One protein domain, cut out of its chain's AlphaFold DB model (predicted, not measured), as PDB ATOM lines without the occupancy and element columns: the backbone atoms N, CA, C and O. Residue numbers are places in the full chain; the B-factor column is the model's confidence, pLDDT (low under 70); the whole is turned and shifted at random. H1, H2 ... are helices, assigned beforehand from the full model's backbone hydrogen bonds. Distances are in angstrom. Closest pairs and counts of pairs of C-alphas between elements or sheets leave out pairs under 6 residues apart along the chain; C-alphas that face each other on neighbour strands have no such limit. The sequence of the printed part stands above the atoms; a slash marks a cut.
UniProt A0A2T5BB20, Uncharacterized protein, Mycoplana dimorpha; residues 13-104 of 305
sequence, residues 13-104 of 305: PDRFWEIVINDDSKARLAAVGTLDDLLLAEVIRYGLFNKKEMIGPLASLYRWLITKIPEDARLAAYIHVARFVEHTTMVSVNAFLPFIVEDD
ATOM      1  N   PRO A  13     113.187 141.213 112.970       93.69
ATOM      2  CA  PRO A  13     113.694 142.487 113.494       93.69
ATOM      3  C   PRO A  13     113.939 142.481 115.007       93.69
ATOM      4  O   PRO A  13     114.958 143.005 115.456       93.69
ATOM      5  N   ASP A  14     113.050 141.867 115.791       95.81
ATOM      6  CA  ASP A  14     113.188 141.813 117.253       95.81
ATOM      7  C   ASP A  14     114.439 141.027 117.657       95.81
ATOM      8  O   ASP A  14     115.274 141.514 118.418       95.81
ATOM      9  N   ARG A  15     114.639 139.857 117.040       95.69
ATOM     10  CA  ARG A  15     115.833 139.031 117.237       95.69
ATOM     11  C   ARG A  15     117.107 139.760 116.814       95.69
ATOM     12  O   ARG A  15     118.125 139.668 117.494       95.69
ATOM     13  N   PHE A  16     117.074 140.491 115.701       96.25
ATOM     14  CA  PHE A  16     118.215 141.302 115.282       96.25
ATOM     15  C   PHE A  16     118.583 142.342 116.349       96.25
ATOM     16  O   PHE A  16     119.757 142.483 116.692       96.25
ATOM     17  N   TRP A  17     117.598 143.033 116.926       95.94
ATOM     18  CA  TRP A  17     117.856 144.009 117.982       95.94
ATOM     19  C   TRP A  17     118.356 143.375 119.277       95.94
ATOM     20  O   TRP A  17     119.276 143.929 119.881       95.94
ATOM     21  N   GLU A  18     117.838 142.206 119.663       96.69
ATOM     22  CA  GLU A  18     118.373 141.418 120.782       96.69
ATOM     23  C   GLU A  18     119.863 141.107 120.590       96.69
ATOM     24  O   GLU A  18     120.657 141.264 121.519       96.69
ATOM     25  N   ILE A  19     120.267 140.738 119.369       96.69
ATOM     26  CA  ILE A  19     121.675 140.519 119.020       96.69
ATOM     27  C   ILE A  19     122.463 141.822 119.144       96.69
ATOM     28  O   ILE A  19     123.490 141.847 119.817       96.69
ATOM     29  N   VAL A  20     121.998 142.915 118.530       96.56
ATOM     30  CA  VAL A  20     122.710 144.204 118.520       96.56
ATOM     31  C   VAL A  20     122.990 144.709 119.935       96.56
ATOM     32  O   VAL A  20     124.095 145.189 120.202       96.56
ATOM     33  N   ILE A  21     122.036 144.599 120.862       96.25
ATOM     34  CA  ILE A  21     122.200 145.121 122.227       96.25
ATOM     35  C   ILE A  21     122.969 144.172 123.156       96.25
ATOM     36  O   ILE A  21     123.498 144.634 124.165       96.25
ATOM     37  N   ASN A  22     123.109 142.888 122.812       95.19
ATOM     38  CA  ASN A  22     123.809 141.905 123.638       95.19
ATOM     39  C   ASN A  22     125.304 142.241 123.782       95.19
ATOM     40  O   ASN A  22     126.006 142.415 122.789       95.19
ATOM     41  N   ASP A  23     125.821 142.312 125.008       92.94
ATOM     42  CA  ASP A  23     127.226 142.646 125.268       92.94
ATOM     43  C   ASP A  23     128.209 141.494 124.978       92.94
ATOM     44  O   ASP A  23     129.378 141.751 124.669       92.94
ATOM     45  N   ASP A  24     127.756 140.236 124.964       94.31
ATOM     46  CA  ASP A  24     128.602 139.071 124.688       94.31
ATOM     47  C   ASP A  24     128.857 138.888 123.183       94.31
ATOM     48  O   ASP A  24     128.016 138.410 122.421       94.31
ATOM     49  N   SER A  25     130.081 139.215 122.759       92.06
ATOM     50  CA  SER A  25     130.537 139.049 121.370       92.06
ATOM     51  C   SER A  25     130.424 137.620 120.824       92.06
ATOM     52  O   SER A  25     130.150 137.452 119.636       92.06
ATOM     53  N   LYS A  26     130.602 136.585 121.658       92.44
ATOM     54  CA  LYS A  26     130.490 135.188 121.216       92.44
ATOM     55  C   LYS A  26     129.035 134.809 120.997       92.44
ATOM     56  O   LYS A  26     128.727 134.153 120.006       92.44
ATOM     57  N   ALA A  27     128.152 135.253 121.891       93.62
ATOM     58  CA  ALA A  27     126.718 135.055 121.740       93.62
ATOM     59  C   ALA A  27     126.198 135.748 120.474       93.62
ATOM     60  O   ALA A  27     125.463 135.129 119.709       93.62
ATOM     61  N   ARG A  28     126.640 136.985 120.195       94.12
ATOM     62  CA  ARG A  28     126.281 137.690 118.953       94.12
ATOM     63  C   ARG A  28     126.742 136.939 117.709       94.12
ATOM     64  O   ARG A  28     125.927 136.692 116.827       94.12
ATOM     65  N   LEU A  29     128.009 136.518 117.669       92.81
ATOM     66  CA  LEU A  29     128.562 135.748 116.550       92.81
ATOM     67  C   LEU A  29     127.811 134.429 116.315       92.81
ATOM     68  O   LEU A  29     127.595 134.050 115.171       92.81
ATOM     69  N   ALA A  30     127.413 133.730 117.379       92.69
ATOM     70  CA  ALA A  30     126.655 132.485 117.268       92.69
ATOM     71  C   ALA A  30     125.190 132.704 116.845       92.69
ATOM     72  O   ALA A  30     124.561 131.790 116.316       92.69
ATOM     73  N   ALA A  31     124.638 133.891 117.110       91.88
ATOM     74  CA  ALA A  31     123.238 134.209 116.853       91.88
ATOM     75  C   ALA A  31     122.974 134.728 115.430       91.88
ATOM     76  O   ALA A  31     121.844 134.592 114.948       91.88
ATOM     77  N   VAL A  32     123.989 135.298 114.769       90.94
ATOM     78  CA  VAL A  32     123.928 135.717 113.360       90.94
ATOM     79  C   VAL A  32     124.160 134.528 112.427       90.94
ATOM     80  O   VAL A  32     125.065 133.724 112.631       90.94
ATOM     81  N   GLY A  33     123.325 134.400 111.393       85.88
ATOM     82  CA  GLY A  33     123.402 133.284 110.442       85.88
ATOM     83  C   GLY A  33     124.427 133.484 109.324       85.88
ATOM     84  O   GLY A  33     124.845 132.514 108.694       85.88
ATOM     85  N   THR A  34     124.834 134.730 109.072       93.81
ATOM     86  CA  THR A  34     125.704 135.110 107.954       93.81
ATOM     87  C   THR A  34     126.760 136.132 108.382       93.81
ATOM     88  O   THR A  34     126.609 136.828 109.390       93.81
ATOM     89  N   LEU A  35     127.843 136.241 107.605       94.81
ATOM     90  CA  LEU A  35     128.854 137.284 107.819       94.81
ATOM     91  C   LEU A  35     128.311 138.686 107.504       94.81
ATOM     92  O   LEU A  35     128.776 139.662 108.088       94.81
ATOM     93  N   ASP A  36     127.318 138.784 106.624       94.19
ATOM     94  CA  ASP A  36     126.671 140.047 106.266       94.19
ATOM     95  C   ASP A  36     125.815 140.577 107.421       94.19
ATOM     96  O   ASP A  36     125.879 141.761 107.757       94.19
ATOM     97  N   ASP A  37     125.080 139.687 108.096       95.44
ATOM     98  CA  ASP A  37     124.350 140.019 109.320       95.44
ATOM     99  C   ASP A  37     125.298 140.392 110.460       95.44
ATOM    100  O   ASP A  37     125.001 141.312 111.221       95.44
ATOM    101  N   LEU A  38     126.455 139.725 110.563       96.50
ATOM    102  CA  LEU A  38     127.488 140.096 111.529       96.50
ATOM    103  C   LEU A  38     128.019 141.510 111.264       96.50
ATOM    104  O   LEU A  38     128.113 142.311 112.194       96.50
ATOM    105  N   LEU A  39     128.350 141.816 110.003       97.06
ATOM    106  CA  LEU A  39     128.805 143.139 109.582       97.06
ATOM    107  C   LEU A  39     127.773 144.204 109.960       97.06
ATOM    108  O   LEU A  39     128.106 145.186 110.626       97.06
ATOM    109  N   LEU A  40     126.518 143.991 109.562       97.06
ATOM    110  CA  LEU A  40     125.435 144.926 109.828       97.06
ATOM    111  C   LEU A  40     125.214 145.112 111.336       97.06
ATOM    112  O   LEU A  40     125.171 146.247 111.811       97.06
ATOM    113  N   ALA A  41     125.118 144.021 112.101       97.38
ATOM    114  CA  ALA A  41     124.858 144.072 113.536       97.38
ATOM    115  C   ALA A  41     125.954 144.830 114.300       97.38
ATOM    116  O   ALA A  41     125.642 145.700 115.113       97.38
ATOM    117  N   GLU A  42     127.231 144.552 114.031       97.88
ATOM    118  CA  GLU A  42     128.346 145.176 114.758       97.88
ATOM    119  C   GLU A  42     128.529 146.656 114.399       97.88
ATOM    120  O   GLU A  42     128.828 147.481 115.269       97.88
ATOM    121  N   VAL A  43     128.281 147.029 113.141       98.19
ATOM    122  CA  VAL A  43     128.319 148.435 112.726       98.19
ATOM    123  C   VAL A  43     127.162 149.228 113.341       98.19
ATOM    124  O   VAL A  43     127.388 150.311 113.892       98.19
ATOM    125  N   ILE A  44     125.937 148.690 113.322       98.06
ATOM    126  CA  ILE A  44     124.780 149.322 113.978       98.06
ATOM    127  C   ILE A  44     124.998 149.423 115.486       98.06
ATOM    128  O   ILE A  44     124.743 150.476 116.073       98.06
ATOM    129  N   ARG A  45     125.545 148.375 116.110       97.94
ATOM    130  CA  ARG A  45     125.910 148.374 117.528       97.94
ATOM    131  C   ARG A  45     126.870 149.518 117.851       97.94
ATOM    132  O   ARG A  45     126.661 150.239 118.826       97.94
ATOM    133  N   TYR A  46     127.900 149.734 117.036       98.31
ATOM    134  CA  TYR A  46     128.806 150.866 117.234       98.31
ATOM    135  C   TYR A  46     128.119 152.218 117.044       98.31
ATOM    136  O   TYR A  46     128.320 153.116 117.862       98.31
ATOM    137  N   GLY A  47     127.257 152.351 116.035       97.75
ATOM    138  CA  GLY A  47     126.434 153.545 115.848       97.75
ATOM    139  C   GLY A  47     125.524 153.852 117.041       97.75
ATOM    140  O   GLY A  47     125.327 155.023 117.360       97.75
ATOM    141  N   LEU A  48     125.009 152.821 117.716       97.50
ATOM    142  CA  LEU A  48     124.136 152.944 118.883       97.50
ATOM    143  C   LEU A  48     124.901 153.357 120.149       97.50
ATOM    144  O   LEU A  48     124.493 154.277 120.855       97.50
ATOM    145  N   PHE A  49     126.006 152.675 120.458       97.31
ATOM    146  CA  PHE A  49     126.719 152.879 121.724       97.31
ATOM    147  C   PHE A  49     127.805 153.952 121.652       97.31
ATOM    148  O   PHE A  49     128.090 154.594 122.660       97.31
ATOM    149  N   ASN A  50     128.424 154.137 120.485       95.25
ATOM    150  CA  ASN A  50     129.451 155.142 120.219       95.25
ATOM    151  C   ASN A  50     130.620 155.155 121.231       95.25
ATOM    152  O   ASN A  50     131.148 156.203 121.610       95.25
ATOM    153  N   LYS A  51     131.015 153.968 121.702       96.44
ATOM    154  CA  LYS A  51     132.049 153.782 122.725       96.44
ATOM    155  C   LYS A  51     133.437 153.667 122.095       96.44
ATOM    156  O   LYS A  51     133.628 152.936 121.123       96.44
ATOM    157  N   LYS A  52     134.433 154.355 122.662       96.00
ATOM    158  CA  LYS A  52     135.805 154.395 122.115       96.00
ATOM    159  C   LYS A  52     136.467 153.014 122.125       96.00
ATOM    160  O   LYS A  52     137.177 152.664 121.188       96.00
ATOM    161  N   GLU A  53     136.205 152.221 123.156       96.56
ATOM    162  CA  GLU A  53     136.708 150.857 123.321       96.56
ATOM    163  C   GLU A  53     136.222 149.886 122.233       96.56
ATOM    164  O   GLU A  53     136.864 148.865 122.007       96.56
ATOM    165  N   MET A  54     135.144 150.215 121.510       96.94
ATOM    166  CA  MET A  54     134.641 149.397 120.401       96.94
ATOM    167  C   MET A  54     135.413 149.607 119.095       96.94
ATOM    168  O   MET A  54     135.376 148.736 118.232       96.94
ATOM    169  N   ILE A  55     136.130 150.728 118.945       96.44
ATOM    170  CA  ILE A  55     136.766 151.115 117.677       96.44
ATOM    171  C   ILE A  55     137.807 150.076 117.241       96.44
ATOM    172  O   ILE A  55     137.771 149.606 116.110       96.44
ATOM    173  N   GLY A  56     138.721 149.688 118.136       97.06
ATOM    174  CA  GLY A  56     139.789 148.728 117.825       97.06
ATOM    175  C   GLY A  56     139.270 147.334 117.436       97.06
ATOM    176  O   GLY A  56     139.660 146.819 116.381       97.06
ATOM    177  N   PRO A  57     138.383 146.721 118.246       96.88
ATOM    178  CA  PRO A  57     137.737 145.457 117.903       96.88
ATOM    179  C   PRO A  57     136.945 145.522 116.594       96.88
ATOM    180  O   PRO A  57     137.124 144.650 115.746       96.88
ATOM    181  N   LEU A  58     136.138 146.571 116.388       97.69
ATOM    182  CA  LEU A  58     135.332 146.723 115.175       97.69
ATOM    183  C   LEU A  58     136.198 146.897 113.928       97.69
ATOM    184  O   LEU A  58     135.949 146.235 112.929       97.69
ATOM    185  N   ALA A  59     137.246 147.720 113.991       97.75
ATOM    186  CA  ALA A  59     138.194 147.881 112.891       97.75
ATOM    187  C   ALA A  59     138.863 146.548 112.518       97.75
ATOM    188  O   ALA A  59     139.012 146.214 111.344       97.75
ATOM    189  N   SER A  60     139.242 145.752 113.522       97.50
ATOM    190  CA  SER A  60     139.861 144.440 113.302       97.50
ATOM    191  C   SER A  60     138.885 143.441 112.683       97.50
ATOM    192  O   SER A  60     139.255 142.732 111.747       97.50
ATOM    193  N   LEU A  61     137.638 143.420 113.163       96.75
ATOM    194  CA  LEU A  61     136.574 142.604 112.588       96.75
ATOM    195  C   LEU A  61     136.278 143.017 111.143       96.75
ATOM    196  O   LEU A  61     136.250 142.163 110.265       96.75
ATOM    197  N   TYR A  62     136.111 144.314 110.882       97.88
ATOM    198  CA  TYR A  62     135.795 144.841 109.557       97.88
ATOM    199  C   TYR A  62     136.878 144.475 108.537       97.88
ATOM    200  O   TYR A  62     136.572 143.910 107.490       97.88
ATOM    201  N   ARG A  63     138.159 144.681 108.880       97.69
ATOM    202  CA  ARG A  63     139.288 144.261 108.031       97.69
ATOM    203  C   ARG A  63     139.287 142.769 107.726       97.69
ATOM    204  O   ARG A  63     139.691 142.373 106.641       97.69
ATOM    205  N   TRP A  64     138.868 141.931 108.669       97.38
ATOM    206  CA  TRP A  64     138.721 140.505 108.400       97.38
ATOM    207  C   TRP A  64     137.531 140.236 107.468       97.38
ATOM    208  O   TRP A  64     137.685 139.502 106.490       97.38
ATOM    209  N   LEU A  65     136.383 140.875 107.706       96.50
ATOM    210  CA  LEU A  65     135.163 140.712 106.909       96.50
ATOM    211  C   LEU A  65     135.364 141.099 105.442       96.50
ATOM    212  O   LEU A  65     134.936 140.345 104.572       96.50
ATOM    213  N   ILE A  66     136.073 142.192 105.134       95.81
ATOM    214  CA  ILE A  66     136.296 142.599 103.733       95.81
ATOM    215  C   ILE A  66     137.118 141.585 102.924       95.81
ATOM    216  O   ILE A  66     137.010 141.546 101.704       95.81
ATOM    217  N   THR A  67     137.889 140.712 103.587       96.25
ATOM    218  CA  THR A  67     138.604 139.605 102.918       96.25
ATOM    219  C   THR A  67     137.715 138.396 102.619       96.25
ATOM    220  O   THR A  67     138.160 137.450 101.966       96.25
ATOM    221  N   LYS A  68     136.485 138.381 103.144       96.81
ATOM    222  CA  LYS A  68     135.539 137.257 103.067       96.81
ATOM    223  C   LYS A  68     134.248 137.613 102.343       96.81
ATOM    224  O   LYS A  68     133.652 136.733 101.731       96.81
ATOM    225  N   ILE A  69     133.832 138.873 102.420       95.25
ATOM    226  CA  ILE A  69     132.579 139.374 101.865       95.25
ATOM    227  C   ILE A  69     132.877 140.182 100.589       95.25
ATOM    228  O   ILE A  69     133.689 141.116 100.644       95.25
ATOM    229  N   PRO A  70     132.231 139.865  99.449       95.88
ATOM    230  CA  PRO A  70     132.402 140.618  98.207       95.88
ATOM    231  C   PRO A  70     131.865 142.050  98.330       95.88
ATOM    232  O   PRO A  70     130.980 142.320  99.140       95.88
ATOM    233  N   GLU A  71     132.376 142.962  97.498       96.19
ATOM    234  CA  GLU A  71     132.016 144.390  97.524       96.19
ATOM    235  C   GLU A  71     130.497 144.626  97.501       96.19
ATOM    236  O   GLU A  71     129.996 145.384  98.328       96.19
ATOM    237  N   ASP A  72     129.754 143.928  96.636       95.62
ATOM    238  CA  ASP A  72     128.299 144.098  96.507       95.62
ATOM    239  C   ASP A  72     127.546 143.819  97.818       95.62
ATOM    240  O   ASP A  72     126.612 144.540  98.171       95.62
ATOM    241  N   ALA A  73     127.980 142.815  98.581       94.38
ATOM    242  CA  ALA A  73     127.373 142.478  99.867       94.38
ATOM    243  C   ALA A  73     127.751 143.495 100.961       94.38
ATOM    244  O   ALA A  73     126.915 143.870 101.789       94.38
ATOM    245  N   ARG A  74     128.977 144.040 100.921       96.94
ATOM    246  CA  ARG A  74     129.378 145.158 101.798       96.94
ATOM    247  C   ARG A  74     128.585 146.427 101.494       96.94
ATOM    248  O   ARG A  74     128.158 147.116 102.420       96.94
ATOM    249  N   LEU A  75     128.339 146.706 100.214       96.81
ATOM    250  CA  LEU A  75     127.500 147.814  99.766       96.81
ATOM    251  C   LEU A  75     126.038 147.620 100.198       96.81
ATOM    252  O   LEU A  75     125.410 148.573 100.660       96.81
ATOM    253  N   ALA A  76     125.500 146.401 100.128       95.56
ATOM    254  CA  ALA A  76     124.163 146.097 100.638       95.56
ATOM    255  C   ALA A  76     124.057 146.373 102.150       95.56
ATOM    256  O   ALA A  76     123.137 147.069 102.589       95.56
ATOM    257  N   ALA A  77     125.036 145.922 102.943       96.31
ATOM    258  CA  ALA A  77     125.098 146.222 104.374       96.31
ATOM    259  C   ALA A  77     125.201 147.737 104.638       96.31
ATOM    260  O   ALA A  77     124.476 148.268 105.483       96.31
ATOM    261  N   TYR A  78     126.040 148.449 103.877       98.00
ATOM    262  CA  TYR A  78     126.149 149.909 103.934       98.00
ATOM    263  C   TYR A  78     124.799 150.604 103.710       98.00
ATOM    264  O   TYR A  78     124.415 151.463 104.503       98.00
ATOM    265  N   ILE A  79     124.048 150.213 102.674       96.88
ATOM    266  CA  ILE A  79     122.737 150.804 102.352       96.88
ATOM    267  C   ILE A  79     121.776 150.675 103.540       96.88
ATOM    268  O   ILE A  79     121.020 151.601 103.840       96.88
ATOM    269  N   HIS A  80     121.810 149.548 104.251       96.12
ATOM    270  CA  HIS A  80     121.007 149.371 105.455       96.12
ATOM    271  C   HIS A  80     121.479 150.252 106.611       96.12
ATOM    272  O   HIS A  80     120.643 150.885 107.259       96.12
ATOM    273  N   VAL A  81     122.791 150.370 106.831       97.81
ATOM    274  CA  VAL A  81     123.350 151.304 107.823       97.81
ATOM    275  C   VAL A  81     122.934 152.744 107.526       97.81
ATOM    276  O   VAL A  81     122.469 153.434 108.433       97.81
ATOM    277  N   ALA A  82     123.021 153.181 106.267       97.06
ATOM    278  CA  ALA A  82     122.592 154.512 105.848       97.06
ATOM    279  C   ALA A  82     121.118 154.760 106.188       97.06
ATOM    280  O   ALA A  82     120.806 155.746 106.853       97.06
ATOM    281  N   ARG A  83     120.224 153.813 105.874       95.00
ATOM    282  CA  ARG A  83     118.796 153.902 106.231       95.00
ATOM    283  C   ARG A  83     118.567 154.005 107.740       95.00
ATOM    284  O   ARG A  83     117.733 154.801 108.170       95.00
ATOM    285  N   PHE A  84     119.293 153.235 108.553       95.38
ATOM    286  CA  PHE A  84     119.197 153.343 110.013       95.38
ATOM    287  C   PHE A  84     119.639 154.719 110.509       95.38
ATOM    288  O   PHE A  84     118.962 155.316 111.346       95.38
ATOM    289  N   VAL A  85     120.747 155.238 109.986       96.38
ATOM    290  CA  VAL A  85     121.249 156.561 110.355       96.38
ATOM    291  C   VAL A  85     120.277 157.653 109.910       96.38
ATOM    292  O   VAL A  85     120.000 158.554 110.694       96.38
ATOM    293  N   GLU A  86     119.742 157.597 108.691       92.75
ATOM    294  CA  GLU A  86     118.831 158.605 108.130       92.75
ATOM    295  C   GLU A  86     117.480 158.657 108.843       92.75
ATOM    296  O   GLU A  86     116.995 159.743 109.172       92.75
ATOM    297  N   HIS A  87     116.874 157.494 109.094       90.31
ATOM    298  CA  HIS A  87     115.494 157.401 109.571       90.31
ATOM    299  C   HIS A  87     115.365 157.242 111.085       90.31
ATOM    300  O   HIS A  87     114.254 157.302 111.609       90.31
ATOM    301  N   THR A  88     116.474 157.070 111.807       87.38
ATOM    302  CA  THR A  88     116.462 156.976 113.270       87.38
ATOM    303  C   THR A  88     117.385 158.009 113.906       87.38
ATOM    304  O   THR A  88     118.365 158.477 113.323       87.38
ATOM    305  N   THR A  89     117.070 158.389 115.142       86.75
ATOM    306  CA  THR A  89     117.949 159.210 115.988       86.75
ATOM    307  C   THR A  89     118.842 158.365 116.894       86.75
ATOM    308  O   THR A  89     119.741 158.907 117.531       86.75
ATOM    309  N   MET A  90     118.603 157.050 116.957       92.06
ATOM    310  CA  MET A  90     119.323 156.124 117.834       92.06
ATOM    311  C   MET A  90     120.692 155.728 117.280       92.06
ATOM    312  O   MET A  90     121.613 155.497 118.057       92.06
ATOM    313  N   VAL A  91     120.833 155.647 115.954       96.44
ATOM    314  CA  VAL A  91     122.089 155.254 115.305       96.44
ATOM    315  C   VAL A  91     122.841 156.503 114.848       96.44
ATOM    316  O   VAL A  91     122.387 157.255 113.985       96.44
ATOM    317  N   SER A  92     124.010 156.729 115.442       96.69
ATOM    318  CA  SER A  92     124.909 157.831 115.101       96.69
ATOM    319  C   SER A  92     125.532 157.658 113.713       96.69
ATOM    320  O   SER A  92     125.824 156.542 113.284       96.69
ATOM    321  N   VAL A  93     125.876 158.780 113.067       97.31
ATOM    322  CA  VAL A  93     126.700 158.805 111.840       97.31
ATOM    323  C   VAL A  93     128.064 158.135 112.010       97.31
ATOM    324  O   VAL A  93     128.696 157.776 111.022       97.31
ATOM    325  N   ASN A  94     128.517 157.914 113.247       97.81
ATOM    326  CA  ASN A  94     129.742 157.161 113.508       97.81
ATOM    327  C   ASN A  94     129.660 155.707 113.009       97.81
ATOM    328  O   ASN A  94     130.699 155.101 112.767       97.81
ATOM    329  N   ALA A  95     128.457 155.181 112.749       98.38
ATOM    330  CA  ALA A  95     128.267 153.915 112.042       98.38
ATOM    331  C   ALA A  95     128.907 153.895 110.637       98.38
ATOM    332  O   ALA A  95     129.222 152.825 110.127       98.38
ATOM    333  N   PHE A  96     129.162 155.051 110.015       98.69
ATOM    334  CA  PHE A  96     129.859 155.119 108.728       98.69
ATOM    335  C   PHE A  96     131.379 154.952 108.842       98.69
ATOM    336  O   PHE A  96     132.028 154.622 107.853       98.69
ATOM    337  N   LEU A  97     131.970 155.155 110.026       98.44
ATOM    338  CA  LEU A  97     133.428 155.182 110.191       98.44
ATOM    339  C   LEU A  97     134.138 153.885 109.766       98.44
ATOM    340  O   LEU A  97     135.177 154.007 109.127       98.44
ATOM    341  N   PRO A  98     133.625 152.667 110.033       98.38
ATOM    342  CA  PRO A  98     134.257 151.444 109.538       98.38
ATOM    343  C   PRO A  98     134.352 151.406 108.007       98.38
ATOM    344  O   PRO A  98     135.412 151.094 107.477       98.38
ATOM    345  N   PHE A  99     133.291 151.818 107.302       98.62
ATOM    346  CA  PHE A  99     133.286 151.906 105.838       98.62
ATOM    347  C   PHE A  99     134.265 152.964 105.320       98.62
ATOM    348  O   PHE A  99     134.939 152.743 104.326       98.62
ATOM    349  N   ILE A 100     134.365 154.108 105.999       98.75
ATOM    350  CA  ILE A 100     135.247 155.215 105.596       98.75
ATOM    351  C   ILE A 100     136.723 154.867 105.818       98.75
ATOM    352  O   ILE A 100     137.572 155.186 104.987       98.75
ATOM    353  N   VAL A 101     137.038 154.277 106.972       98.44
ATOM    354  CA  VAL A 101     138.416 154.076 107.434       98.44
ATOM    355  C   VAL A 101     139.005 152.786 106.872       98.44
ATOM    356  O   VAL A 101     140.168 152.789 106.473       98.44
ATOM    357  N   GLU A 102     138.230 151.699 106.834       98.25
ATOM    358  CA  GLU A 102     138.757 150.349 106.611       98.25
ATOM    359  C   GLU A 102     138.372 149.724 105.257       98.25
ATOM    360  O   GLU A 102     139.034 148.763 104.866       98.25
ATOM    361  N   ASP A 103     137.356 150.224 104.536       98.38
ATOM    362  CA  ASP A 103     137.003 149.700 103.200       98.38
ATOM    363  C   ASP A 103     137.937 150.265 102.114       98.38
ATOM    364  O   ASP A 103     138.414 151.400 102.186       98.38
ATOM    365  N   ASP A 104     138.217 149.452 101.099       97.06
ATOM    366  CA  ASP A 104     139.059 149.797  99.956       97.06
ATOM    367  C   ASP A 104     138.246 150.168  98.707       97.06
ATOM    368  O   ASP A 104     138.778 150.793  97.783       97.06
TER     369      ASP A 104
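AT A GLANCE: This is residues 13 to 104 of the 305 residues of an uncharacterized protein of Mycoplana dimorpha (UniProt A0A2T5BB20). A compact ball of helices is built round H3 in its middle: H4, H6 and H5 wrap round one side of it, and the small hairpin of H1 and H2 covers part of the other, with H1 crossing H3. The printed part has 92 residues with six named helices, H1 to H6 in order, and no named strand; its class is all helix. It is compact, with a radius of gyration of the C-alphas of 12.0 A, and rounded, spanning 29 by 28 by 25 A.

IN THESE COORDINATES: H1, residues 13 to 21, begins at C-alpha 13 (113.694, 142.487, 113.494) and is 12.5 A long. H2 is residues 25 to 31, 9.9 A. H3, residues 35 to 49, is 21.0 A, and H4, residues 52 to 66, 21.8 A. H5, residues 71 to 87, is 24.2 A. H6, residues 93 to 102, is 15.6 A and ends at C-alpha 102 (138.757, 150.349, 106.611).

HOW THE PARTS SIT: The hub H3 touches four helices. With residues 41 to 45 alone it touches H1, at a steep tilt of 62 degrees; the closest C-alphas, Val 20 and Arg 45, are 5.3 A apart. H1 and H2 form a hairpin, closest at the C-alphas of Ile 19 and Arg 28, 5.4 A. H3 and H4 form another, closest at the C-alphas of Tyr 46 and Met 54, 6.8 A. H5 touches H3, the same way at a shallow 30 degrees, with the C-alphas of Leu 40 and Ala 77 closest, 5.6 A. H2 is apart from H4, H5 and H6. Every O i to N i+4 pair is within hydrogen-bond range in H1, H2, H3 and H5, against 9 of 11 in H4 and 3 of 6 in H6.

THE WHOLE: The C-alphas farthest apart, of Asp 14 and Asp 104, are 32.1 A apart. The printed part has no cut, its five links are tight, and no printed residue is under 70 in pLDDT.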